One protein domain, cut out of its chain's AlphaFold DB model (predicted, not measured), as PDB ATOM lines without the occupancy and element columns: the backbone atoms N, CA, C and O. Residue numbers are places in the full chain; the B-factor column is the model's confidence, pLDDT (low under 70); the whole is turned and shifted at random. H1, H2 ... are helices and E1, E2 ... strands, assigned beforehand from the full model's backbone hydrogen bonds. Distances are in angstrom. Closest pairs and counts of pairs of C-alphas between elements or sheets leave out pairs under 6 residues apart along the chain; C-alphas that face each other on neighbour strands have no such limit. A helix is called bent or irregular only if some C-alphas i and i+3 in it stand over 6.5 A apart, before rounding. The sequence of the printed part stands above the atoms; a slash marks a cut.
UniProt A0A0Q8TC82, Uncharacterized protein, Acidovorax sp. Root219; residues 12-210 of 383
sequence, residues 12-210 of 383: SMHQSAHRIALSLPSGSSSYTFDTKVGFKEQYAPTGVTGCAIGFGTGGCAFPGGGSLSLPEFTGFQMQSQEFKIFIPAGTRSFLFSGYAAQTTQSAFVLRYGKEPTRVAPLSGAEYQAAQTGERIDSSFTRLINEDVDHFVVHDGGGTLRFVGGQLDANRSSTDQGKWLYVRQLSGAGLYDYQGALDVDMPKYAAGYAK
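AT A GLANCE: This is residues 12 to 210 of the 383 residues of an uncharacterized protein of Acidovorax sp. Root219 (UniProt A0A0Q8TC82). Two four-stranded, strongly twisted sheets stand partly face to face as a sandwich, with helix H3 beside edge strand E8 of one sheet and over E6 of the other. The small hairpin E1 and E2 and the unnamed loop of residues 43 to 66 lie toward one end of the long axis, H2 toward the other. The 199 printed residues hold four named helices and ten named strands in the order E1 E2 H1 E3 E4 E5 E6 H2 H3 E7 E8 E9 E10 H4; the antiparallel sheets run E3 E10 E5 E8 and E4 E9 E6 E7. The class is mixed, helices and strands, with 98 residues, under half, in named elements. The whole is compact, with a radius of gyration of the C-alphas of 16.9 A and spans of 53 by 38 by 27 A.

HOW THE PARTS SIT: Begin at E1, residues 18 to 21, which forms a hairpin with E2, residues 33 to 36; N 18 and O 36 are within hydrogen-bond range at 2.8 A. Next find H1, residues 39 to 42, on neither four-stranded sheet. Then come E3, residues 67 to 70, E4, 82 to 87, E5, 91 to 100, E6, 105 to 112, E7, 150 to 155, E8, 158 to 163, E9, 178 to 186, and E10, 190 to 199. They make a jelly roll, one long hairpin wound over both sheets, pairing E3 with E10, E4 with E9, E5 with E8 and E6 with E7. Look for N 68 and O 197 at 2.7 A, N 83 and O 182 at 2.9 A, N 98 and O 160 at 2.8 A, and N 108 and O 152 at 2.8 A. The sandwich's facing parts are 11.8 A centre to centre, their best planes 31 degrees apart. H2, residues 124 to 132, and H3, residues 136 to 145, lie on opposite faces of the sheet E4 E9 E6 E7, making three layers, helices on both faces of a sheet. H2 lies over E7 at a height over the sheet of 8.2 A; their closest C-alphas, Ala 130 and Phe 151, are 5.9 A apart. H3 is irregular, with C-alphas 137 and 140 7.6 A apart, and stands at the level of the sheet E3 E10 E5 E8; its closest C-alphas with E8, Ser 139 and Val 163, are 5.6 A apart. H4, residues 201 to 208, only just is on that sheet, which it only grazes with residues 201 to 205. Every O i to N i+4 pair is within hydrogen-bond range in H2 and H4, 4 of 6 in H3; H1 is too short for one.

IN THESE COORDINATES: Find C-alpha 18, where E1 begins, at (304.009, 158.019, 438.212). E5 runs 26.3 A, E10 26.1 A, E9 25.0 A and E6 23.8 A. H4 ends at C-alpha 208, (296.197, 169.202, 451.004).

THE WHOLE: The two C-alphas farthest apart, Gly 27 and Ala 125, are 54.2 A apart. The printed part has no cut; the links E1 to E2, H1 to E3, E3 to E4, E6 to H2 and E8 to E9 are long. Mean pLDDT of the printed part is 77.3, with 50 residues under 70, among them residues 46 to 79.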
ATOM      1  N   SER A  12     291.090 159.577 436.519       88.88
ATOM      2  CA  SER A  12     292.163 160.340 437.163       88.88
ATOM      3  C   SER A  12     293.522 159.872 436.657       88.88
ATOM      4  O   SER A  12     293.847 158.687 436.747       88.88
ATOM      5  N   MET A  13     294.340 160.803 436.165       85.06
ATOM      6  CA  MET A  13     295.703 160.487 435.732       85.06
ATOM      7  C   MET A  13     296.555 159.954 436.883       85.06
ATOM      8  O   MET A  13     297.391 159.084 436.671       85.06
ATOM      9  N   HIS A  14     296.257 160.372 438.112       84.31
ATOM     10  CA  HIS A  14     296.964 159.936 439.311       84.31
ATOM     11  C   HIS A  14     296.775 158.449 439.637       84.31
ATOM     12  O   HIS A  14     297.558 157.904 440.404       84.31
ATOM     13  N   GLN A  15     295.803 157.765 439.024       85.12
ATOM     14  CA  GLN A  15     295.657 156.307 439.136       85.12
ATOM     15  C   GLN A  15     296.660 155.529 438.268       85.12
ATOM     16  O   GLN A  15     296.702 154.303 438.328       85.12
ATOM     17  N   SER A  16     297.479 156.219 437.473       77.88
ATOM     18  CA  SER A  16     298.618 155.616 436.780       77.88
ATOM     19  C   SER A  16     299.867 155.635 437.667       77.88
ATOM     20  O   SER A  16     299.981 156.422 438.607       77.88
ATOM     21  N   ALA A  17     300.826 154.761 437.370       75.38
ATOM     22  CA  ALA A  17     302.098 154.695 438.080       75.38
ATOM     23  C   ALA A  17     303.049 155.802 437.614       75.38
ATOM     24  O   ALA A  17     303.573 155.754 436.506       75.38
ATOM     25  N   HIS A  18     303.259 156.795 438.471       70.75
ATOM     26  CA  HIS A  18     304.009 158.019 438.212       70.75
ATOM     27  C   HIS A  18     305.477 157.857 438.614       70.75
ATOM     28  O   HIS A  18     305.763 157.629 439.789       70.75
ATOM     29  N   ARG A  19     306.408 158.015 437.661       66.50
ATOM     30  CA  ARG A  19     307.856 157.927 437.913       66.50
ATOM     31  C   ARG A  19     308.416 159.274 438.377       66.50
ATOM     32  O   ARG A  19     308.803 160.107 437.567       66.50
ATOM     33  N   ILE A  20     308.467 159.487 439.683       67.44
ATOM     34  CA  ILE A  20     308.845 160.754 440.317       67.44
ATOM     35  C   ILE A  20     310.341 160.746 440.641       67.44
ATOM     36  O   ILE A  20     310.849 159.800 441.239       67.44
ATOM     37  N   ALA A  21     311.060 161.805 440.266       62.56
ATOM     38  CA  ALA A  21     312.464 161.953 440.634       62.56
ATOM     39  C   ALA A  21     312.608 162.203 442.146       62.56
ATOM     40  O   ALA A  21     311.927 163.053 442.726       62.56
ATOM     41  N   LEU A  22     313.513 161.467 442.786       64.62
ATOM     42  CA  LEU A  22     313.875 161.666 444.185       64.62
ATOM     43  C   LEU A  22     314.903 162.794 444.327       64.62
ATOM     44  O   LEU A  22     315.612 163.153 443.385       64.62
ATOM     45  N   SER A  23     314.993 163.356 445.535       60.66
ATOM     46  CA  SER A  23     315.989 164.378 445.859       60.66
ATOM     47  C   SER A  23     317.408 163.826 445.697       60.66
ATOM     48  O   SER A  23     317.732 162.758 446.220       60.66
ATOM     49  N   LEU A  24     318.259 164.573 444.990       57.19
ATOM     50  CA  LEU A  24     319.675 164.251 444.873       57.19
ATOM     51  C   LEU A  24     320.433 164.669 446.137       57.19
ATOM     52  O   LEU A  24     320.264 165.798 446.611       57.19
ATOM     53  N   PRO A  25     321.347 163.826 446.644       61.94
ATOM     54  CA  PRO A  25     322.379 164.281 447.563       61.94
ATOM     55  C   PRO A  25     323.186 165.426 446.938       61.94
ATOM     56  O   PRO A  25     323.479 165.405 445.740       61.94
ATOM     57  N   SER A  26     323.571 166.413 447.752       67.69
ATOM     58  CA  SER A  26     324.427 167.521 447.306       67.69
ATOM     59  C   SER A  26     325.681 166.988 446.600       67.69
ATOM     60  O   SER A  26     326.360 166.107 447.126       67.69
ATOM     61  N   GLY A  27     325.973 167.502 445.402       73.44
ATOM     62  CA  GLY A  27     327.110 167.069 444.581       73.44
ATOM     63  C   GLY A  27     326.872 165.829 443.707       73.44
ATOM     64  O   GLY A  27     327.783 165.439 442.981       73.44
ATOM     65  N   SER A  28     325.681 165.219 443.731       70.38
ATOM     66  CA  SER A  28     325.308 164.131 442.813       70.38
ATOM     67  C   SER A  28     324.649 164.660 441.533       70.38
ATOM     68  O   SER A  28     323.897 165.632 441.571       70.38
ATOM     69  N   SER A  29     324.893 163.988 440.404       73.19
ATOM     70  CA  SER A  29     324.231 164.225 439.110       73.19
ATOM     71  C   SER A  29     323.325 163.067 438.663       73.19
ATOM     72  O   SER A  29     322.704 163.144 437.605       73.19
ATOM     73  N   SER A  30     323.253 161.976 439.439       67.75
ATOM     74  CA  SER A  30     322.505 160.762 439.080       67.75
ATOM     75  C   SER A  30     321.149 160.703 439.774       67.75
ATOM     76  O   SER A  30     321.085 160.445 440.975       67.75
ATOM     77  N   TYR A  31     320.073 160.912 439.011       62.81
ATOM     78  CA  TYR A  31     318.697 160.856 439.511       62.81
ATOM     79  C   TYR A  31     318.268 159.427 439.832       62.81
ATOM     80  O   TYR A  31     318.298 158.541 438.976       62.81
ATOM     81  N   THR A  32     317.816 159.221 441.065       65.38
ATOM     82  CA  THR A  32     317.001 158.065 441.430       65.38
ATOM     83  C   THR A  32     315.533 158.428 441.254       65.38
ATOM     84  O   THR A  32     315.135 159.578 441.425       65.38
ATOM     85  N   PHE A  33     314.723 157.448 440.873       70.94
ATOM     86  CA  PHE A  33     313.295 157.637 440.660       70.94
ATOM     87  C   PHE A  33     312.530 156.671 441.548       70.94
ATOM     88  O   PHE A  33     312.959 155.533 441.732       70.94
ATOM     89  N   ASP A  34     311.397 157.133 442.053       70.19
ATOM     90  CA  ASP A  34     310.421 156.332 442.772       70.19
ATOM     91  C   ASP A  34     309.113 156.305 441.984       70.19
ATOM     92  O   ASP A  34     308.752 157.278 441.319       70.19
ATOM     93  N   THR A  35     308.413 155.182 442.036       77.44
ATOM     94  CA  THR A  35     307.166 154.995 441.297       77.44
ATOM     95  C   THR A  35     306.012 155.003 442.282       77.44
ATOM     96  O   THR A  35     305.905 154.107 443.116       77.44
ATOM     97  N   LYS A  36     305.124 155.993 442.164       80.50
ATOM     98  CA  LYS A  36     303.988 156.169 443.078       80.50
ATOM     99  C   LYS A  36     302.656 156.168 442.345       80.50
ATOM    100  O   LYS A  36     302.561 156.640 441.212       80.50
ATOM    101  N   VAL A  37     301.606 155.696 443.003       82.81
ATOM    102  CA  VAL A  37     300.237 155.677 442.466       82.81
ATOM    103  C   VAL A  37     299.319 156.398 443.453       82.81
ATOM    104  O   VAL A  37     299.460 156.260 444.664       82.81
ATOM    105  N   GLY A  38     298.373 157.173 442.936       82.38
ATOM    106  CA  GLY A  38     297.454 157.995 443.713       82.38
ATOM    107  C   GLY A  38     298.055 159.352 444.070       82.38
ATOM    108  O   GLY A  38     299.210 159.472 444.489       82.38
ATOM    109  N   PHE A  39     297.249 160.404 443.946       85.81
ATOM    110  CA  PHE A  39     297.660 161.784 444.195       85.81
ATOM    111  C   PHE A  39     298.203 161.951 445.614       85.81
ATOM    112  O   PHE A  39     299.156 162.703 445.830       85.81
ATOM    113  N   LYS A  40     297.616 161.232 446.583       88.00
ATOM    114  CA  LYS A  40     298.025 161.298 447.985       88.00
ATOM    115  C   LYS A  40     299.511 160.987 448.149       88.00
ATOM    116  O   LYS A  40     300.209 161.747 448.810       88.00
ATOM    117  N   GLU A  41     299.998 159.911 447.541       81.88
ATOM    118  CA  GLU A  41     301.396 159.487 447.676       81.88
ATOM    119  C   GLU A  41     302.327 160.243 446.730       81.88
ATOM    120  O   GLU A  41     303.455 160.581 447.107       81.88
ATOM    121  N   GLN A  42     301.849 160.527 445.514       77.44
ATOM    122  CA  GLN A  42     302.601 161.245 444.486       77.44
ATOM    123  C   GLN A  42     302.961 162.667 444.928       77.44
ATOM    124  O   GLN A  42     304.075 163.124 444.688       77.44
ATOM    125  N   TYR A  43     302.039 163.343 445.616       77.94
ATOM    126  CA  TYR A  43     302.166 164.751 445.979       77.94
ATOM    127  C   TYR A  43     301.843 164.962 447.460       77.94
ATOM    128  O   TYR A  43     301.077 165.846 447.820       77.94
ATOM    129  N   ALA A  44     302.377 164.136 448.358       80.44
ATOM    130  CA  ALA A  44     302.333 164.458 449.783       80.44
ATOM    131  C   ALA A  44     303.232 165.683 450.056       80.44
ATOM    132  O   ALA A  44     304.384 165.658 449.611       80.44
ATOM    133  N   PRO A  45     302.773 166.717 450.798       74.19
ATOM    134  CA  PRO A  45     303.546 167.918 451.110       74.19
ATOM    135  C   PRO A  45     304.685 167.591 452.091       74.19
ATOM    136  O   PRO A  45     304.615 167.875 453.284       74.19
ATOM    137  N   THR A  46     305.726 166.936 451.589       65.81
ATOM    138  CA  THR A  46     306.925 166.522 452.324       65.81
ATOM    139  C   THR A  46     308.116 167.359 451.850       65.81
ATOM    140  O   THR A  46     308.237 167.635 450.663       65.81
ATOM    141  N   GLY A  47     308.984 167.809 452.762       53.16
ATOM    142  CA  GLY A  47     310.161 168.628 452.426       53.16
ATOM    143  C   GLY A  47     310.318 169.892 453.282       53.16
ATOM    144  O   GLY A  47     309.571 170.114 454.232       53.16
ATOM    145  N   VAL A  48     311.323 170.708 452.953       43.72
ATOM    146  CA  VAL A  48     311.628 172.003 453.597       43.72
ATOM    147  C   VAL A  48     311.003 173.172 452.830       43.72
ATOM    148  O   VAL A  48     310.905 173.149 451.603       43.72
ATOM    149  N   THR A  49     310.599 174.217 453.557       39.94
ATOM    150  CA  THR A  49     310.047 175.461 453.002       39.94
ATOM    151  C   THR A  49     310.962 176.041 451.918       39.94
ATOM    152  O   THR A  49     312.132 176.308 452.175       39.94
ATOM    153  N   GLY A  50     310.420 176.255 450.713       38.88
ATOM    154  CA  GLY A  50     311.154 176.808 449.566       38.88
ATOM    155  C   GLY A  50     311.588 175.784 448.509       38.88
ATOM    156  O   GLY A  50     312.022 176.203 447.438       38.88
ATOM    157  N   CYS A  51     311.414 174.479 448.754       36.00
ATOM    158  CA  CYS A  51     311.737 173.417 447.798       36.00
ATOM    159  C   CYS A  51     310.492 172.734 447.214       36.00
ATOM    160  O   CYS A  51     309.496 172.508 447.896       36.00
ATOM    161  N   ALA A  52     310.598 172.415 445.925       40.50
ATOM    162  CA  ALA A  52     309.660 171.632 445.130       40.50
ATOM    163  C   ALA A  52     309.611 170.159 445.574       40.50
ATOM    164  O   ALA A  52     310.648 169.582 445.900       40.50
ATOM    165  N   ILE A  53     308.441 169.522 445.495       43.72
ATOM    166  CA  ILE A  53     308.314 168.058 445.533       43.72
ATOM    167  C   ILE A  53     308.388 167.578 444.080       43.72
ATOM    168  O   ILE A  53     307.480 167.834 443.296       43.72
ATOM    169  N   GLY A  54     309.487 166.910 443.712       39.31
ATOM    170  CA  GLY A  54     309.653 166.267 442.398       39.31
ATOM    171  C   GLY A  54     310.832 166.740 441.536       39.31
ATOM    172  O   GLY A  54     311.100 166.126 440.510       39.31
ATOM    173  N   PHE A  55     311.599 167.759 441.941       32.28
ATOM    174  CA  PHE A  55     312.865 168.082 441.270       32.28
ATOM    175  C   PHE A  55     313.865 168.678 442.259       32.28
ATOM    176  O   PHE A  55     313.620 169.725 442.857       32.28
ATOM    177  N   GLY A  56     314.987 167.987 442.461       33.16
ATOM    178  CA  GLY A  56     316.033 168.381 443.396       33.16
ATOM    179  C   GLY A  56     317.398 168.340 442.737       33.16
ATOM    180  O   GLY A  56     318.156 167.411 442.979       33.16
ATOM    181  N   THR A  57     317.719 169.355 441.941       32.16
ATOM    182  CA  THR A  57     319.104 169.803 441.772       32.16
ATOM    183  C   THR A  57     319.317 171.002 442.681       32.16
ATOM    184  O   THR A  57     318.424 171.828 442.865       32.16
ATOM    185  N   GLY A  58     320.493 171.092 443.303       33.69
ATOM    186  CA  GLY A  58     320.885 172.290 444.036       33.69
ATOM    187  C   GLY A  58     320.759 173.518 443.130       33.69
ATOM    188  O   GLY A  58     321.489 173.637 442.151       33.69
ATOM    189  N   GLY A  59     319.812 174.396 443.457       29.33
ATOM    190  CA  GLY A  59     319.400 175.519 442.620       29.33
ATOM    191  C   GLY A  59     318.032 175.263 442.000       29.33
ATOM    192  O   GLY A  59     317.900 174.475 441.070       29.33
ATOM    193  N   CYS A  60     317.016 175.948 442.532       36.38
ATOM    194  CA  CYS A  60     315.658 175.982 442.006       36.38
ATOM    195  C   CYS A  60     315.689 176.146 440.481       36.38
ATOM    196  O   CYS A  60     315.996 177.230 439.986       36.38
ATOM    197  N   ALA A  61     315.361 175.097 439.730       31.89
ATOM    198  CA  ALA A  61     315.344 175.187 438.274       31.89
ATOM    199  C   ALA A  61     314.126 175.961 437.728       31.89
ATOM    200  O   ALA A  61     313.926 175.965 436.526       31.89
ATOM    201  N   PHE A  62     313.361 176.647 438.591       31.30
ATOM    202  CA  PHE A  62     312.646 177.898 438.306       31.30
ATOM    203  C   PHE A  62     312.678 178.768 439.583       31.30
ATOM    204  O   PHE A  62     312.561 178.221 440.684       31.30
ATOM    205  N   PRO A  63     312.913 180.091 439.502       24.30
ATOM    206  CA  PRO A  63     313.286 180.898 440.659       24.30
ATOM    207  C   PRO A  63     312.096 181.131 441.604       24.30
ATOM    208  O   PRO A  63     311.326 182.065 441.432       24.30
ATOM    209  N   GLY A  64     312.018 180.306 442.649       26.47
ATOM    210  CA  GLY A  64     311.310 180.593 443.898       26.47
ATOM    211  C   GLY A  64     309.864 180.109 443.963       26.47
ATOM    212  O   GLY A  64     308.996 180.665 443.306       26.47
ATOM    213  N   GLY A  65     309.594 179.164 444.875       34.12
ATOM    214  CA  GLY A  65     308.228 178.945 445.354       34.12
ATOM    215  C   GLY A  65     307.663 177.533 445.314       34.12
ATOM    216  O   GLY A  65     306.458 177.452 445.316       34.12
ATOM    217  N   GLY A  66     308.448 176.451 445.369       43.03
ATOM    218  CA  GLY A  66     307.895 175.093 445.501       43.03
ATOM    219  C   GLY A  66     307.153 174.612 444.250       43.03
ATOM    220  O   GLY A  66     305.957 174.796 444.109       43.03
ATOM    221  N   SER A  67     307.852 173.937 443.345       43.38
ATOM    222  CA  SER A  67     307.237 173.316 442.168       43.38
ATOM    223  C   SER A  67     306.754 171.878 442.451       43.38
ATOM    224  O   SER A  67     307.311 171.186 443.298       43.38
ATOM    225  N   LEU A  68     305.717 171.401 441.762       49.12
ATOM    226  CA  LEU A  68     305.354 169.986 441.670       49.12
ATOM    227  C   LEU A  68     305.529 169.572 440.212       49.12
ATOM    228  O   LEU A  68     304.756 170.005 439.362       49.12
ATOM    229  N   SER A  69     306.520 168.747 439.890       50.88
ATOM    230  CA  SER A  69     306.608 168.181 438.540       50.88
ATOM    231  C   SER A  69     305.544 167.092 438.387       50.88
ATOM    232  O   SER A  69     305.545 166.131 439.160       50.88
ATOM    233  N   LEU A  70     304.675 167.193 437.379       54.50
ATOM    234  CA  LEU A  70     304.018 165.996 436.862       54.50
ATOM    235  C   LEU A  70     305.123 165.165 436.189       54.50
ATOM    236  O   LEU A  70     305.892 165.719 435.400       54.50
ATOM    237  N   PRO A  71     305.255 163.875 436.523       52.16
ATOM    238  CA  PRO A  71     306.358 163.081 436.020       52.16
ATOM    239  C   PRO A  71     306.333 162.980 434.497       52.16
ATOM    240  O   PRO A  71     305.287 163.107 433.866       52.16
ATOM    241  N   GLU A  72     307.509 162.773 433.919       49.69
ATOM    242  CA  GLU A  72     307.670 162.480 432.501       49.69
ATOM    243  C   GLU A  72     307.334 161.002 432.276       49.69
ATOM    244  O   GLU A  72     307.968 160.116 432.857       49.69
ATOM    245  N   PHE A  73     306.324 160.725 431.451       49.12
ATOM    246  CA  PHE A  73     305.934 159.356 431.102       49.12
ATOM    247  C   PHE A  73     306.384 159.012 429.700       49.12
ATOM    248  O   PHE A  73     305.565 158.827 428.805       49.12
ATOM    249  N   THR A  74     307.690 158.907 429.508       48.22
ATOM    250  CA  THR A  74     308.235 158.448 428.235       48.22
ATOM    251  C   THR A  74     307.738 157.027 427.924       48.22
ATOM    252  O   THR A  74     307.940 156.093 428.703       48.22
ATOM    253  N   GLY A  75     307.065 156.865 426.787       45.62
ATOM    254  CA  GLY A  75     306.479 155.625 426.282       45.62
ATOM    255  C   GLY A  75     305.053 155.316 426.753       45.62
ATOM    256  O   GLY A  75     304.508 154.290 426.342       45.62
ATOM    257  N   PHE A  76     304.423 156.146 427.593       57.16
ATOM    258  CA  PHE A  76     303.053 155.884 428.050       57.16
ATOM    259  C   PHE A  76     302.027 156.513 427.106       57.16
ATOM    260  O   PHE A  76     301.997 157.728 426.913       57.16
ATOM    261  N   GLN A  77     301.131 155.684 426.573       66.31
ATOM    262  CA  GLN A  77     300.000 156.142 425.774       66.31
ATOM    263  C   GLN A  77     298.740 156.217 426.640       66.31
ATOM    264  O   GLN A  77     298.265 155.198 427.152       66.31
ATOM    265  N   MET A  78     298.155 157.408 426.754       69.44
ATOM    266  CA  MET A  78     296.839 157.580 427.358       69.44
ATOM    267  C   MET A  78     295.777 156.869 426.521       69.44
ATOM    268  O   MET A  78     295.458 157.278 425.406       69.44
ATOM    269  N   GLN A  79     295.219 155.802 427.089       67.88
ATOM    270  CA  GLN A  79     294.151 155.012 426.470       67.88
ATOM    271  C   GLN A  79     292.764 155.656 426.649       67.88
ATOM    272  O   GLN A  79     291.831 155.341 425.913       67.88
ATOM    273  N   SER A  80     292.621 156.559 427.624       77.44
ATOM    274  CA  SER A  80     291.355 157.226 427.935       77.44
ATOM    275  C   SER A  80     291.209 158.532 427.159       77.44
ATOM    276  O   SER A  80     292.032 159.435 427.295       77.44
ATOM    277  N   GLN A  81     290.110 158.657 426.414       86.56
ATOM    278  CA  GLN A  81     289.704 159.907 425.758       86.56
ATOM    279  C   GLN A  81     289.193 160.956 426.756       86.56
ATOM    280  O   GLN A  81     289.112 162.132 426.426       86.56
ATOM    281  N   GLU A  82     288.850 160.549 427.977       91.31
ATOM    282  CA  GLU A  82     288.382 161.427 429.047       91.31
ATOM    283  C   GLU A  82     289.240 161.208 430.288       91.31
ATOM    284  O   GLU A  82     289.303 160.103 430.839       91.31
ATOM    285  N   PHE A  83     289.909 162.261 430.740       90.00
ATOM    286  CA  PHE A  83     290.794 162.188 431.890       90.00
ATOM    287  C   PHE A  83     290.796 163.465 432.710       90.00
ATOM    288  O   PHE A  83     290.366 164.526 432.259       90.00
ATOM    289  N   LYS A  84     291.277 163.360 433.944       92.25
ATOM    290  CA  LYS A  84     291.337 164.490 434.863       92.25
ATOM    291  C   LYS A  84     292.633 164.542 435.656       92.25
ATOM    292  O   LYS A  84     293.226 163.512 435.979       92.25
ATOM    293  N   ILE A  85     293.042 165.764 435.976       91.00
ATOM    294  CA  ILE A  85     294.256 166.093 436.730       91.00
ATOM    295  C   ILE A  85     293.849 166.968 437.905       91.00
ATOM    296  O   ILE A  85     293.095 167.926 437.724       91.00
ATOM    297  N   PHE A  86     294.327 166.667 439.107       91.75
ATOM    298  CA  PHE A  86     294.026 167.511 440.253       91.75
ATOM    299  C   PHE A  86     295.017 168.670 440.338       91.75
ATOM    300  O   PHE A  86     296.223 168.466 440.468       91.75
ATOM    301  N   ILE A  87     294.499 169.897 440.297       91.38
ATOM    302  CA  ILE A  87     295.280 171.118 440.504       91.38
ATOM    303  C   ILE A  87     295.029 171.559 441.946       91.38
ATOM    304  O   ILE A  87     293.902 171.966 442.256       91.38
ATOM    305  N   PRO A  88     296.019 171.464 442.849       89.88
ATOM    306  CA  PRO A  88     295.802 171.706 444.266       89.88
ATOM    307  C   PRO A  88     295.626 173.196 444.592       89.88
ATOM    308  O   PRO A  88     295.907 174.085 443.782       89.88
ATOM    309  N   ALA A  89     295.166 173.471 445.815       90.56
ATOM    310  CA  ALA A  89     295.193 174.824 446.366       90.56
ATOM    311  C   ALA A  89     296.640 175.333 446.439       90.56
ATOM    312  O   ALA A  89     297.573 174.544 446.584       90.56
ATOM    313  N   GLY A  90     296.826 176.647 446.364       88.38
ATOM    314  CA  GLY A  90     298.153 177.249 446.355       88.38
ATOM    315  C   GLY A  90     298.825 177.263 444.981       88.38
ATOM    316  O   GLY A  90     299.873 177.881 444.864       88.38
ATOM    317  N   THR A  91     298.241 176.698 443.924       87.88
ATOM    318  CA  THR A  91     298.856 176.705 442.585       87.88
ATOM    319  C   THR A  91     298.962 178.125 442.022       87.88
ATOM    320  O   THR A  91     297.965 178.838 441.935       87.88
ATOM    321  N   ARG A  92     300.173 178.532 441.642       86.62
ATOM    322  CA  ARG A  92     300.541 179.832 441.063       86.62
ATOM    323  C   ARG A  92     300.696 179.762 439.553       86.62
ATOM    324  O   ARG A  92     300.228 180.650 438.851       86.62
ATOM    325  N   SER A  93     301.322 178.701 439.053       85.00
ATOM    326  CA  SER A  93     301.432 178.414 437.623       85.00
ATOM    327  C   SER A  93     301.163 176.940 437.362       85.00
ATOM    328  O   SER A  93     301.355 176.101 438.246       85.00
ATOM    329  N   PHE A  94     300.689 176.637 436.158       85.12
ATOM    330  CA  PHE A  94     300.470 175.272 435.710       85.12
ATOM    331  C   PHE A  94     300.856 175.143 434.243       85.12
ATOM    332  O   PHE A  94     300.364 175.877 433.386       85.12
ATOM    333  N   LEU A  95     301.728 174.182 433.970       83.00
ATOM    334  CA  LEU A  95     302.089 173.733 432.642       83.00
ATOM    335  C   LEU A  95     301.622 172.290 432.485       83.00
ATOM    336  O   LEU A  95     301.922 171.445 433.327       83.00
ATOM    337  N   PHE A  96     300.949 171.996 431.382       84.75
ATOM    338  CA  PHE A  96     300.616 170.636 430.993       84.75
ATOM    339  C   PHE A  96     300.744 170.490 429.483       84.75
ATOM    340  O   PHE A  96     300.213 171.294 428.714       84.75
ATOM    341  N   SER A  97     301.462 169.461 429.056       83.44
ATOM    342  CA  SER A  97     301.684 169.140 427.654       83.44
ATOM    343  C   SER A  97     301.697 167.632 427.448       83.44
ATOM    344  O   SER A  97     301.929 166.870 428.381       83.44
ATOM    345  N   GLY A  98     301.488 167.205 426.213       82.56
ATOM    346  CA  GLY A  98     301.698 165.829 425.788       82.56
ATOM    347  C   GLY A  98     302.103 165.775 424.330       82.56
ATOM    348  O   GLY A  98     302.264 166.805 423.679       82.56
ATOM    349  N   TYR A  99     302.281 164.575 423.815       82.88
ATOM    350  CA  TYR A  99     302.675 164.342 422.441       82.88
ATOM    351  C   TYR A  99     301.503 163.758 421.653       82.88
ATOM    352  O   TYR A  99     300.901 162.760 422.046       82.88
ATOM    353  N   ALA A 100     301.159 164.389 420.532       81.94
ATOM    354  CA  ALA A 100     300.137 163.881 419.625       81.94
ATOM    355  C   ALA A 100     300.789 163.079 418.492       81.94
ATOM    356  O   ALA A 100     301.867 163.433 418.003       81.94
ATOM    357  N   ALA A 101     300.115 162.016 418.038       79.75
ATOM    358  CA  ALA A 101     300.572 161.245 416.887       79.75
ATOM    359  C   ALA A 101     300.824 162.154 415.672       79.75
ATOM    360  O   ALA A 101     300.112 163.139 415.434       79.75
ATOM    361  N   GLN A 102     301.836 161.806 414.877       78.69
ATOM    362  CA  GLN A 102     302.092 162.503 413.621       78.69
ATOM    363  C   GLN A 102     300.876 162.403 412.691       78.69
ATOM    364  O   GLN A 102     300.052 161.491 412.807       78.69
ATOM    365  N   THR A 103     300.736 163.406 411.819       76.94
ATOM    366  CA  THR A 103     299.714 163.464 410.759       76.94
ATOM    367  C   THR A 103     298.258 163.364 411.232       76.94
ATOM    368  O   THR A 103     297.377 163.072 410.429       76.94
ATOM    369  N   THR A 104     297.987 163.602 412.520       80.00
ATOM    370  CA  THR A 104     296.648 163.470 413.102       80.00
ATOM    371  C   THR A 104     296.182 164.780 413.729       80.00
ATOM    372  O   THR A 104     296.674 165.172 414.789       80.00
ATOM    373  N   GLN A 105     295.192 165.432 413.113       88.12
ATOM    374  CA  GLN A 105     294.502 166.558 413.743       88.12
ATOM    375  C   GLN A 105     293.818 166.095 415.027       88.12
ATOM    376  O   GLN A 105     293.042 165.136 415.022       88.12
ATOM    377  N   SER A 106     294.123 166.776 416.125       89.94
ATOM    378  CA  SER A 106     293.603 166.438 417.446       89.94
ATOM    379  C   SER A 106     292.915 167.650 418.049       89.94
ATOM    380  O   SER A 106     293.419 168.767 417.946       89.94
ATOM    381  N   ALA A 107     291.760 167.429 418.671       93.31
ATOM    382  CA  ALA A 107     291.005 168.469 419.353       93.31
ATOM    383  C   ALA A 107     290.612 167.995 420.748       93.31
ATOM    384  O   ALA A 107     290.154 166.865 420.934       93.31
ATOM    385  N   PHE A 108     290.755 168.889 421.715       94.00
ATOM    386  CA  PHE A 108     290.470 168.653 423.119       94.00
ATOM    387  C   PHE A 108     289.629 169.793 423.668       94.00
ATOM    388  O   PHE A 108     289.720 170.937 423.219       94.00
ATOM    389  N   VAL A 109     288.822 169.467 424.668       95.75
ATOM    390  CA  VAL A 109     288.082 170.434 425.464       95.75
ATOM    391  C   VAL A 109     288.436 170.262 426.934       95.75
ATOM    392  O   VAL A 109     288.481 169.146 427.456       95.75
ATOM    393  N   LEU A 110     288.718 171.384 427.585       95.44
ATOM    394  CA  LEU A 110     289.164 171.463 428.962       95.44
ATOM    395  C   LEU A 110     288.177 172.289 429.777       95.44
ATOM    396  O   LEU A 110     287.656 173.299 429.299       95.44
ATOM    397  N   ARG A 111     287.960 171.882 431.028       94.88
ATOM    398  CA  ARG A 111     287.191 172.672 431.989       94.88
ATOM    399  C   ARG A 111     287.652 172.425 433.418       94.88
ATOM    400  O   ARG A 111     287.980 171.304 433.802       94.88
ATOM    401  N   TYR A 112     287.703 173.493 434.208       93.12
ATOM    402  CA  TYR A 112     288.193 173.455 435.582       93.12
ATOM    403  C   TYR A 112     287.052 173.403 436.596       93.12
ATOM    404  O   TYR A 112     286.121 174.205 436.572       93.12
ATOM    405  N   GLY A 113     287.127 172.438 437.508       92.56
ATOM    406  CA  GLY A 113     286.151 172.213 438.568       92.56
ATOM    407  C   GLY A 113     284.882 171.474 438.157       92.56
ATOM    408  O   GLY A 113     284.094 171.154 439.041       92.56
ATOM    409  N   LYS A 114     284.677 171.196 436.865       91.88
ATOM    410  CA  LYS A 114     283.571 170.375 436.353       91.88
ATOM    411  C   LYS A 114     283.848 169.877 434.942       91.88
ATOM    412  O   LYS A 114     284.712 170.408 434.249       91.88
ATOM    413  N   GLU A 115     283.072 168.888 434.531       92.56
ATOM    414  CA  GLU A 115     283.171 168.252 433.224       92.56
ATOM    415  C   GLU A 115     282.851 169.225 432.068       92.56
ATOM    416  O   GLU A 115     281.919 170.030 432.180       92.56
ATOM    417  N   PRO A 116     283.581 169.146 430.940       93.81
ATOM    418  CA  PRO A 116     283.241 169.838 429.709       93.81
ATOM    419  C   PRO A 116     281.855 169.466 429.193       93.81
ATOM    420  O   PRO A 116     281.451 168.298 429.209       93.81
ATOM    421  N   THR A 117     281.155 170.453 428.645       92.31
ATOM    422  CA  THR A 117     279.832 170.236 428.045       92.31
ATOM    423  C   THR A 117     279.912 169.739 426.604       92.31
ATOM    424  O   THR A 117     279.031 169.008 426.150       92.31
ATOM    425  N   ARG A 118     280.977 170.089 425.872       93.19
ATOM    426  CA  ARG A 118     281.183 169.636 424.494       93.19
ATOM    427  C   ARG A 118     281.503 168.143 424.449       93.19
ATOM    428  O   ARG A 118     282.440 167.683 425.094       93.19
ATOM    429  N   VAL A 119     280.752 167.412 423.625       91.06
ATOM    430  CA  VAL A 119     280.986 165.990 423.301       91.06
ATOM    431  C   VAL A 119     281.257 165.752 421.815       91.06
ATOM    432  O   VAL A 119     281.963 164.819 421.459       91.06
ATOM    433  N   ALA A 120     280.705 166.594 420.937       91.62
ATOM    434  CA  ALA A 120     280.842 166.428 419.495       91.62
ATOM    435  C   ALA A 120     282.217 166.910 418.990       91.62
ATOM    436  O   ALA A 120     282.734 167.901 419.522       91.62
ATOM    437  N   PRO A 121     282.767 166.299 417.922       92.00
ATOM    438  CA  PRO A 121     283.948 166.812 417.230       92.00
ATOM    439  C   PRO A 121     283.775 168.272 416.803       92.00
ATOM    440  O   PRO A 121     282.653 168.731 416.577       92.00
ATOM    441  N   LEU A 122     284.878 169.013 416.689       93.12
ATOM    442  CA  LEU A 122     284.846 170.368 416.138       93.12
ATOM    443  C   LEU A 122     284.620 170.318 414.622       93.12
ATOM    444  O   LEU A 122     285.218 169.503 413.921       93.12
ATOM    445  N   SER A 123     283.773 171.207 414.110       94.88
ATOM    446  CA  SER A 123     283.720 171.508 412.678       94.88
ATOM    447  C   SER A 123     285.025 172.165 412.216       94.88
ATOM    448  O   SER A 123     285.772 172.719 413.024       94.88
ATOM    449  N   GLY A 124     285.287 172.171 410.905       93.44
ATOM    450  CA  GLY A 124     286.488 172.818 410.359       93.44
ATOM    451  C   GLY A 124     286.606 174.299 410.745       93.44
ATOM    452  O   GLY A 124     287.693 174.762 411.073       93.44
ATOM    453  N   ALA A 125     285.486 175.030 410.788       95.50
ATOM    454  CA  ALA A 125     285.468 176.433 411.203       95.50
ATOM    455  C   ALA A 125     285.740 176.609 412.708       95.50
ATOM    456  O   ALA A 125     286.525 177.475 413.087       95.50
ATOM    457  N   GLU A 126     285.136 175.775 413.565       95.56
ATOM    458  CA  GLU A 126     285.399 175.790 415.014       95.56
ATOM    459  C   GLU A 126     286.861 175.451 415.317       95.56
ATOM    460  O   GLU A 126     287.481 176.090 416.162       95.56
ATOM    461  N   TYR A 127     287.425 174.476 414.603       94.50
ATOM    462  CA  TYR A 127     288.820 174.080 414.751       94.50
ATOM    463  C   TYR A 127     289.770 175.235 414.397       94.50
ATOM    464  O   TYR A 127     290.649 175.576 415.183       94.50
ATOM    465  N   GLN A 128     289.559 175.888 413.249       94.12
ATOM    466  CA  GLN A 128     290.370 177.034 412.826       94.12
ATOM    467  C   GLN A 128     290.225 178.235 413.778       94.12
ATOM    468  O   GLN A 128     291.200 178.929 414.071       94.12
ATOM    469  N   ALA A 129     289.027 178.463 414.321       94.88
ATOM    470  CA  ALA A 129     288.806 179.485 415.340       94.88
ATOM    471  C   ALA A 129     289.534 179.157 416.657       94.88
ATOM    472  O   ALA A 129     290.145 180.041 417.254       94.88
ATOM    473  N   ALA A 130     289.510 177.895 417.097       93.62
ATOM    474  CA  ALA A 130     290.241 177.449 418.282       93.62
ATOM    475  C   ALA A 130     291.759 177.601 418.101       93.62
ATOM    476  O   ALA A 130     292.436 178.067 419.012       93.62
ATOM    477  N   GLN A 131     292.269 177.279 416.911       91.81
ATOM    478  CA  GLN A 131     293.683 177.402 416.570       91.81
ATOM    479  C   GLN A 131     294.151 178.862 416.571       91.81
ATOM    480  O   GLN A 131     295.130 179.216 417.218       91.81
ATOM    481  N   THR A 132     293.436 179.736 415.864       91.62
ATOM    482  CA  THR A 132     293.791 181.164 415.775       91.62
ATOM    483  C   THR A 132     293.577 181.912 417.091       91.62
ATOM    484  O   THR A 132     294.244 182.911 417.355       91.62
ATOM    485  N   GLY A 133     292.649 181.434 417.923       88.38
ATOM    486  CA  GLY A 133     292.346 181.975 419.244       88.38
ATOM    487  C   GLY A 133     293.180 181.390 420.383       88.38
ATOM    488  O   GLY A 133     292.893 181.703 421.543       88.38
ATOM    489  N   GLU A 134     294.169 180.540 420.094       86.38
ATOM    490  CA  GLU A 134     294.971 179.875 421.114       86.38
ATOM    491  C   GLU A 134     295.782 180.891 421.937       86.38
ATOM    492  O   GLU A 134     296.402 181.819 421.416       86.38
ATOM    493  N   ARG A 135     295.758 180.738 423.267       87.12
ATOM    494  CA  ARG A 135     296.447 181.641 424.203       87.12
ATOM    495  C   ARG A 135     297.153 180.867 425.305       87.12
ATOM    496  O   ARG A 135     296.800 181.019 426.477       87.12
ATOM    497  N   ILE A 136     298.134 180.047 424.930       83.19
ATOM    498  CA  ILE A 136     298.838 179.129 425.841       83.19
ATOM    499  C   ILE A 136     299.325 179.851 427.103       83.19
ATOM    500  O   ILE A 136     299.007 179.401 428.196       83.19
ATOM    501  N   ASP A 137     299.978 181.009 426.985       82.50
ATOM    502  CA  ASP A 137     300.602 181.705 428.128       82.50
ATOM    503  C   ASP A 137     299.610 182.293 429.145       82.50
ATOM    504  O   ASP A 137     299.985 182.639 430.262       82.50
ATOM    505  N   SER A 138     298.335 182.408 428.771       89.12
ATOM    506  CA  SER A 138     297.259 182.873 429.661       89.12
ATOM    507  C   SER A 138     296.211 181.797 429.927       89.12
ATOM    508  O   SER A 138     295.234 182.049 430.633       89.12
ATOM    509  N   SER A 139     296.390 180.604 429.357       90.44
ATOM    510  CA  SER A 139     295.377 179.552 429.361       90.44
ATOM    511  C   SER A 139     295.046 179.102 430.777       90.44
ATOM    512  O   SER A 139     293.870 178.932 431.070       90.44
ATOM    513  N   PHE A 140     296.027 179.018 431.684       91.31
ATOM    514  CA  PHE A 140     295.773 178.666 433.081       91.31
ATOM    515  C   PHE A 140     294.900 179.702 433.805       91.31
ATOM    516  O   PHE A 140     293.907 179.354 434.442       91.31
ATOM    517  N   THR A 141     295.223 180.987 433.654       91.25
ATOM    518  CA  THR A 141     294.450 182.093 434.243       91.25
ATOM    519  C   THR A 141     293.033 182.133 433.696       91.25
ATOM    520  O   THR A 141     292.076 182.261 434.460       91.25
ATOM    521  N   ARG A 142     292.882 181.967 432.380       91.62
ATOM    522  CA  ARG A 142     291.573 181.888 431.731       91.62
ATOM    523  C   ARG A 142     290.775 180.694 432.239       91.62
ATOM    524  O   ARG A 142     289.656 180.879 432.684       91.62
ATOM    525  N   LEU A 143     291.379 179.513 432.271       92.31
ATOM    526  CA  LEU A 143     290.761 178.273 432.735       92.31
ATOM    527  C   LEU A 143     290.238 178.373 434.182       92.31
ATOM    528  O   LEU A 143     289.228 177.764 434.521       92.31
ATOM    529  N   ILE A 144     290.915 179.136 435.046       90.94
ATOM    530  CA  ILE A 144     290.493 179.348 436.439       90.94
ATOM    531  C   ILE A 144     289.391 180.409 436.570       90.94
ATOM    532  O   ILE A 144     288.569 180.326 437.487       90.94
ATOM    533  N   ASN A 145     289.397 181.424 435.706       89.31
ATOM    534  CA  ASN A 145     288.521 182.593 435.818       89.31
ATOM    535  C   ASN A 145     287.263 182.499 434.946       89.31
ATOM    536  O   ASN A 145     286.238 183.090 435.282       89.31
ATOM    537  N   GLU A 146     287.338 181.786 433.829       90.62
ATOM    538  CA  GLU A 146     286.263 181.631 432.861       90.62
ATOM    539  C   GLU A 146     285.532 180.313 433.127       90.62
ATOM    540  O   GLU A 146     286.131 179.244 433.211       90.62
ATOM    541  N   ASP A 147     284.208 180.378 433.241       90.44
ATOM    542  CA  ASP A 147     283.375 179.185 433.391       90.44
ATOM    543  C   ASP A 147     282.856 178.687 432.032       90.44
ATOM    544  O   ASP A 147     281.649 178.555 431.804       90.44
ATOM    545  N   VAL A 148     283.779 178.439 431.102       92.75
ATOM    546  CA  VAL A 148     283.479 178.015 429.725       92.75
ATOM    547  C   VAL A 148     284.319 176.806 429.319       92.75
ATOM    548  O   VAL A 148     285.279 176.435 429.990       92.75
ATOM    549  N   ASP A 149     283.928 176.162 428.223       94.75
ATOM    550  CA  ASP A 149     284.715 175.098 427.604       94.75
ATOM    551  C   ASP A 149     285.924 175.724 426.878       94.75
ATOM    552  O   ASP A 149     285.762 176.588 426.011       94.75
ATOM    553  N   HIS A 150     287.139 175.298 427.230       95.12
ATOM    554  CA  HIS A 150     288.379 175.759 426.605       95.12
ATOM    555  C   HIS A 150     288.858 174.749 425.569       95.12
ATOM    556  O   HIS A 150     289.087 173.589 425.901       95.12
ATOM    557  N   PHE A 151     289.040 175.190 424.327       94.75
ATOM    558  CA  PHE A 151     289.492 174.321 423.244       94.75
ATOM    559  C   PHE A 151     291.004 174.373 423.071       94.75
ATOM    560  O   PHE A 151     291.602 175.448 423.099       94.75
ATOM    561  N   VAL A 152     291.592 173.202 422.851       93.50
ATOM    562  CA  VAL A 152     292.997 173.016 422.482       93.50
ATOM    563  C   VAL A 152     293.019 172.149 421.233       93.50
ATOM    564  O   VAL A 152     292.397 171.085 421.205       93.50
ATOM    565  N   VAL A 153     293.704 172.605 420.191       92.81
ATOM    566  CA  VAL A 153     293.776 171.919 418.896       92.81
ATOM    567  C   VAL A 153     295.223 171.794 418.439       92.81
ATOM    568  O   VAL A 153     296.058 172.615 418.803       92.81
ATOM    569  N   HIS A 154     295.535 170.762 417.657       89.06
ATOM    570  CA  HIS A 154     296.882 170.538 417.135       89.06
ATOM    571  C   HIS A 154     296.846 169.832 415.779       89.06
ATOM    572  O   HIS A 154     296.251 168.761 415.650       89.06
ATOM    573  N   ASP A 155     297.579 170.365 414.797       82.75
ATOM    574  CA  ASP A 155     297.602 169.896 413.399       82.75
ATOM    575  C   ASP A 155     298.451 168.636 413.140       82.75
ATOM    576  O   ASP A 155     298.939 168.399 412.037       82.75
ATOM    577  N   GLY A 156     298.572 167.770 414.146       68.69
ATOM    578  CA  GLY A 156     299.376 166.549 414.087       68.69
ATOM    579  C   GLY A 156     300.887 166.754 414.246       68.69
ATOM    580  O   GLY A 156     301.466 167.706 413.738       68.69
ATOM    581  N   GLY A 157     301.509 165.802 414.951       64.88
ATOM    582  CA  GLY A 157     302.954 165.651 415.149       64.88
ATOM    583  C   GLY A 157     303.606 166.658 416.091       64.88
ATOM    584  O   GLY A 157     303.764 167.820 415.743       64.88
ATOM    585  N   GLY A 158     304.085 166.188 417.243       76.94
ATOM    586  CA  GLY A 158     304.896 167.002 418.148       76.94
ATOM    587  C   GLY A 158     304.259 167.236 419.512       76.94
ATOM    588  O   GLY A 158     303.291 166.581 419.907       76.94
ATOM    589  N   THR A 159     304.855 168.174 420.244       80.81
ATOM    590  CA  THR A 159     304.411 168.571 421.579       80.81
ATOM    591  C   THR A 159     303.171 169.456 421.493       80.81
ATOM    592  O   THR A 159     303.244 170.620 421.106       80.81
ATOM    593  N   LEU A 160     302.049 168.924 421.957       83.94
ATOM    594  CA  LEU A 160     300.825 169.653 422.241       83.94
ATOM    595  C   LEU A 160     300.885 170.249 423.650       83.94
ATOM    596  O   LEU A 160     301.067 169.528 424.630       83.94
ATOM    597  N   ARG A 161     300.690 171.563 423.772       85.94
ATOM    598  CA  ARG A 161     300.571 172.244 425.068       85.94
ATOM    599  C   ARG A 161     299.096 172.456 425.386       85.94
ATOM    600  O   ARG A 161     298.405 173.172 424.681       85.94
ATOM    601  N   PHE A 162     298.626 171.830 426.456       84.44
ATOM    602  CA  PHE A 162     297.243 171.947 426.914       84.44
ATOM    603  C   PHE A 162     297.020 173.211 427.723       84.44
ATOM    604  O   PHE A 162     296.038 173.924 427.530       84.44
ATOM    605  N   VAL A 163     297.912 173.441 428.682       86.25
ATOM    606  CA  VAL A 163     297.815 174.548 429.623       86.25
ATOM    607  C   VAL A 163     299.208 175.097 429.871       86.25
ATOM    608  O   VAL A 163     300.186 174.354 429.955       86.25
ATOM    609  N   GLY A 164     299.283 176.410 429.981       84.69
ATOM    610  CA  GLY A 164     300.462 177.164 430.351       84.69
ATOM    611  C   GLY A 164     300.059 178.465 431.033       84.69
ATOM    612  O   GLY A 164     298.907 178.912 430.964       84.69
ATOM    613  N   GLY A 165     301.031 179.081 431.689       84.12
ATOM    614  CA  GLY A 165     300.876 180.403 432.270       84.12
ATOM    615  C   GLY A 165     300.816 180.428 433.788       84.12
ATOM    616  O   GLY A 165     300.697 179.412 434.479       84.12
ATOM    617  N   GLN A 166     300.912 181.650 434.289       85.38
ATOM    618  CA  GLN A 166     300.875 181.985 435.700       85.38
ATOM    619  C   GLN A 166     299.623 182.810 435.984       85.38
ATOM    620  O   GLN A 166     299.190 183.603 435.142       85.38
ATOM    621  N   LEU A 167     299.062 182.629 437.176       84.00
ATOM    622  CA  LEU A 167     298.028 183.514 437.683       84.00
ATOM    623  C   LEU A 167     298.547 184.951 437.765       84.00
ATOM    624  O   LEU A 167     299.719 185.199 438.055       84.00
ATOM    625  N   ASP A 168     297.664 185.897 437.457       73.62
ATOM    626  CA  ASP A 168     298.010 187.313 437.442       73.62
ATOM    627  C   ASP A 168     298.377 187.846 438.841       73.62
ATOM    628  O   ASP A 168     298.179 187.200 439.872       73.62
ATOM    629  N   ALA A 169     298.903 189.074 438.890       64.50
ATOM    630  CA  ALA A 169     299.292 189.717 440.145       64.50
ATOM    631  C   ALA A 169     298.124 189.882 441.142       64.50
ATOM    632  O   ALA A 169     298.365 189.985 442.345       64.50
ATOM    633  N   ASN A 170     296.872 189.880 440.666       63.62
ATOM    634  CA  ASN A 170     295.683 190.006 441.510       63.62
ATOM    635  C   ASN A 170     295.327 188.680 442.195       63.62
ATOM    636  O   ASN A 170     294.638 188.681 443.218       63.62
ATOM    637  N   ARG A 171     295.799 187.550 441.661       65.19
ATOM    638  CA  ARG A 171     295.542 186.213 442.189       65.19
ATOM    639  C   ARG A 171     296.860 185.485 442.414       65.19
ATOM    640  O   ARG A 171     297.299 184.683 441.607       65.19
ATOM    641  N   SER A 172     297.479 185.716 443.570       76.69
ATOM    642  CA  SER A 172     298.804 185.155 443.877       76.69
ATOM    643  C   SER A 172     298.864 183.618 443.831       76.69
ATOM    644  O   SER A 172     299.949 183.073 443.662       76.69
ATOM    645  N   SER A 173     297.735 182.918 444.020       85.00
ATOM    646  CA  SER A 173     297.605 181.456 443.910       85.00
ATOM    647  C   SER A 173     296.129 181.019 443.862       85.00
ATOM    648  O   SER A 173     295.251 181.791 444.248       85.00
ATOM    649  N   THR A 174     295.839 179.759 443.521       88.94
ATOM    650  CA  THR A 174     294.508 179.156 443.725       88.94
ATOM    651  C   THR A 174     294.144 179.077 445.211       88.94
ATOM    652  O   THR A 174     295.006 178.856 446.068       88.94
ATOM    653  N   ASP A 175     292.854 179.226 445.521       88.31
ATOM    654  CA  ASP A 175     292.337 179.161 446.900       88.31
ATOM    655  C   ASP A 175     291.891 177.749 447.306       88.31
ATOM    656  O   ASP A 175     291.856 177.404 448.487       88.31
ATOM    657  N   GLN A 176     291.534 176.922 446.321       89.38
ATOM    658  CA  GLN A 176     291.030 175.563 446.500       89.38
ATOM    659  C   GLN A 176     291.648 174.635 445.459       89.38
ATOM    660  O   GLN A 176     291.996 175.072 444.363       89.38
ATOM    661  N   GLY A 177     291.753 173.353 445.806       90.31
ATOM    662  CA  GLY A 177     292.110 172.323 444.842       90.31
ATOM    663  C   GLY A 177     290.885 171.885 444.046       90.31
ATOM    664  O   GLY A 177     289.823 171.667 444.633       90.31
ATOM    665  N   LYS A 178     291.016 171.766 442.725       93.31
ATOM    666  CA  LYS A 178     289.948 171.266 441.852       93.31
ATOM    667  C   LYS A 178     290.519 170.419 440.722       93.31
ATOM    668  O   LYS A 178     291.670 170.579 440.318       93.31
ATOM    669  N   TRP A 179     289.671 169.551 440.188       94.19
ATOM    670  CA  TRP A 179     289.965 168.758 439.005       94.19
ATOM    671  C   TRP A 179     289.920 169.616 437.740       94.19
ATOM    672  O   TRP A 179     288.963 170.354 437.510       94.19
ATOM    673  N   LEU A 180     290.951 169.509 436.913       94.00
ATOM    674  CA  LEU A 180     290.907 169.858 435.503       94.00
ATOM    675  C   LEU A 180     290.431 168.633 434.734       94.00
ATOM    676  O   LEU A 180     291.088 167.596 434.772       94.00
ATOM    677  N   TYR A 181     289.312 168.769 434.041       94.38
ATOM    678  CA  TYR A 181     288.735 167.733 433.198       94.38
ATOM    679  C   TYR A 181     289.137 167.990 431.750       94.38
ATOM    680  O   TYR A 181     288.996 169.112 431.259       94.38
ATOM    681  N   VAL A 182     289.620 166.955 431.072       93.38
ATOM    682  CA  VAL A 182     290.069 166.999 429.681       93.38
ATOM    683  C   VAL A 182     289.358 165.902 428.905       93.38
ATOM    684  O   VAL A 182     289.449 164.722 429.248       93.38
ATOM    685  N   ARG A 183     288.640 166.290 427.854       94.00
ATOM    686  CA  ARG A 183     288.010 165.367 426.910       94.00
ATOM    687  C   ARG A 183     288.631 165.552 425.537       94.00
ATOM    688  O   ARG A 183     288.678 166.661 425.010       94.00
ATOM    689  N   GLN A 184     289.049 164.453 424.941       92.69
ATOM    690  CA  GLN A 184     289.425 164.376 423.546       92.69
ATOM    691  C   GLN A 184     288.164 164.317 422.678       92.69
ATOM    692  O   GLN A 184     287.329 163.432 422.834       92.69
ATOM    693  N   LEU A 185     288.032 165.275 421.763       92.69
ATOM    694  CA  LEU A 185     286.931 165.366 420.803       92.69
ATOM    695  C   LEU A 185     287.270 164.684 419.472       92.69
ATOM    696  O   LEU A 185     286.377 164.205 418.776       92.69
ATOM    697  N   SER A 186     288.553 164.662 419.103       90.50
ATOM    698  CA  SER A 186     289.061 163.994 417.902       90.50
ATOM    699  C   SER A 186     290.565 163.711 418.003       90.50
ATOM    700  O   SER A 186     291.267 164.261 418.857       90.50
ATOM    701  N   GLY A 187     291.063 162.864 417.103       86.62
ATOM    702  CA  GLY A 187     292.481 162.529 416.970       86.62
ATOM    703  C   GLY A 187     292.866 161.185 417.593       86.62
ATOM    704  O   GLY A 187     292.017 160.415 418.038       86.62
ATOM    705  N   ALA A 188     294.167 160.897 417.582       82.00
ATOM    706  CA  ALA A 188     294.749 159.695 418.178       82.00
ATOM    707  C   ALA A 188     295.056 159.915 419.666       82.00
ATOM    708  O   ALA A 188     295.111 161.053 420.130       82.00
ATOM    709  N   GLY A 189     295.275 158.828 420.410       78.19
ATOM    710  CA  GLY A 189     295.651 158.915 421.823       78.19
ATOM    711  C   GLY A 189     296.924 159.740 422.042       78.19
ATOM    712  O   GLY A 189     297.794 159.809 421.171       78.19
ATOM    713  N   LEU A 190     297.014 160.368 423.212       78.94
ATOM    714  CA  LEU A 190     298.183 161.144 423.620       78.94
ATOM    715  C   LEU A 190     299.298 160.224 424.114       78.94
ATOM    716  O   LEU A 190     299.038 159.255 424.828       78.94
ATOM    717  N   TYR A 191     300.530 160.582 423.784       76.06
ATOM    718  CA  TYR A 191     301.758 159.976 424.283       76.06
ATOM    719  C   TYR A 191     302.470 160.958 425.210       76.06
ATOM    720  O   TYR A 191     302.203 162.157 425.150       76.06
ATOM    721  N   ASP A 192     303.384 160.461 426.037       73.50
ATOM    722  CA  ASP A 192     304.451 161.246 426.668       73.50
ATOM    723  C   ASP A 192     303.976 162.576 427.266       73.50
ATOM    724  O   ASP A 192     304.448 163.660 426.914       73.50
ATOM    725  N   TYR A 193     302.975 162.503 428.143       75.69
ATOM    726  CA  TYR A 193     302.517 163.690 428.849       75.69
ATOM    727  C   TYR A 193     303.489 164.084 429.957       75.69
ATOM    728  O   TYR A 193     304.151 163.254 430.583       75.69
ATOM    729  N   GLN A 194     303.543 165.386 430.198       74.94
ATOM    730  CA  GLN A 194     304.379 166.021 431.198       74.94
ATOM    731  C   GLN A 194     303.693 167.289 431.698       74.94
ATOM    732  O   GLN A 194     302.833 167.877 431.036       74.94
ATOM    733  N   GLY A 195     304.117 167.771 432.851       75.25
ATOM    734  CA  GLY A 195     303.659 169.055 433.341       75.25
ATOM    735  C   GLY A 195     304.359 169.474 434.614       75.25
ATOM    736  O   GLY A 195     305.192 168.759 435.159       75.25
ATOM    737  N   ALA A 196     304.030 170.664 435.075       74.69
ATOM    738  CA  ALA A 196     304.576 171.220 436.293       74.69
ATOM    739  C   ALA A 196     303.567 172.182 436.906       74.69
ATOM    740  O   ALA A 196     302.887 172.920 436.197       74.69
ATOM    741  N   LEU A 197     303.485 172.181 438.227       77.06
ATOM    742  CA  LEU A 197     302.792 173.188 439.014       77.06
ATOM    743  C   LEU A 197     303.854 173.999 439.752       77.06
ATOM    744  O   LEU A 197     304.875 173.456 440.160       77.06
ATOM    745  N   ASP A 198     303.623 175.281 439.956       78.19
ATOM    746  CA  ASP A 198     304.303 176.066 440.992       78.19
ATOM    747  C   ASP A 198     303.287 176.340 442.095       78.19
ATOM    748  O   ASP A 198     302.149 176.686 441.767       78.19
ATOM    749  N   VAL A 199     303.627 176.152 443.371       78.56
ATOM    750  CA  VAL A 199     302.658 176.204 444.474       78.56
ATOM    751  C   VAL A 199     303.130 177.037 445.663       78.56
ATOM    752  O   VAL A 199     304.155 176.796 446.276       78.56
ATOM    753  N   ASP A 200     302.290 177.948 446.134       82.69
ATOM    754  CA  ASP A 200     302.428 178.545 447.458       82.69
ATOM    755  C   ASP A 200     302.397 177.448 448.541       82.69
ATOM    756  O   ASP A 200     301.331 176.949 448.904       82.69
ATOM    757  N   MET A 201     303.576 177.047 449.029       78.12
ATOM    758  CA  MET A 201     303.734 175.881 449.905       78.12
ATOM    759  C   MET A 201     302.855 175.916 451.166       78.12
ATOM    760  O   MET A 201     302.212 174.903 451.449       78.12
ATOM    761  N   PRO A 202     302.762 177.029 451.923       82.38
ATOM    762  CA  PRO A 202     301.826 177.130 453.040       82.38
ATOM    763  C   PRO A 202     300.367 176.875 452.643       82.38
ATOM    764  O   PRO A 202     299.680 176.084 453.296       82.38
ATOM    765  N   LYS A 203     299.884 177.506 451.564       86.06
ATOM    766  CA  LYS A 203     298.504 177.304 451.093       86.06
ATOM    767  C   LYS A 203     298.281 175.895 450.566       86.06
ATOM    768  O   LYS A 203     297.225 175.316 450.816       86.06
ATOM    769  N   TYR A 204     299.266 175.341 449.877       85.50
ATOM    770  CA  TYR A 204     299.224 173.983 449.370       85.50
ATOM    771  C   TYR A 204     299.139 172.961 450.500       85.50
ATOM    772  O   TYR A 204     298.214 172.156 450.503       85.50
ATOM    773  N   ALA A 205     300.018 173.034 451.503       85.25
ATOM    774  CA  ALA A 205     299.977 172.138 452.658       85.25
ATOM    775  C   ALA A 205     298.638 172.244 453.411       85.25
ATOM    776  O   ALA A 205     298.022 171.228 453.741       85.25
ATOM    777  N   ALA A 206     298.143 173.471 453.620       87.31
ATOM    778  CA  ALA A 206     296.849 173.708 454.256       87.31
ATOM    779  C   ALA A 206     295.668 173.173 453.427       87.31
ATOM    780  O   ALA A 206     294.698 172.665 453.989       87.31
ATOM    781  N   GLY A 207     295.730 173.291 452.099       90.00
ATOM    782  CA  GLY A 207     294.730 172.749 451.183       90.00
ATOM    783  C   GLY A 207     294.776 171.227 451.103       90.00
ATOM    784  O   GLY A 207     293.733 170.588 451.166       90.00
ATOM    785  N   TYR A 208     295.974 170.645 451.043       88.62
ATOM    786  CA  TYR A 208     296.197 169.202 451.004       88.62
ATOM    787  C   TYR A 208     295.626 168.510 452.245       88.62
ATOM    788  O   TYR A 208     294.929 167.506 452.129       88.62
ATOM    789  N   ALA A 209     295.838 169.084 453.433       90.62
ATOM    790  CA  ALA A 209     295.277 168.567 454.682       90.62
ATOM    791  C   ALA A 209     293.733 168.563 454.714       90.62
ATOM    792  O   ALA A 209     293.143 167.842 455.516       90.62
ATOM    793  N   LYS A 210     293.078 169.353 453.852       92.62
ATOM    794  CA  LYS A 210     291.614 169.428 453.717       92.62
ATOM    795  C   LYS A 210     291.062 168.535 452.606       92.62
ATOM    796  O   LYS A 210     289.846 168.500 452.425       92.62
TER     797      LYS A 210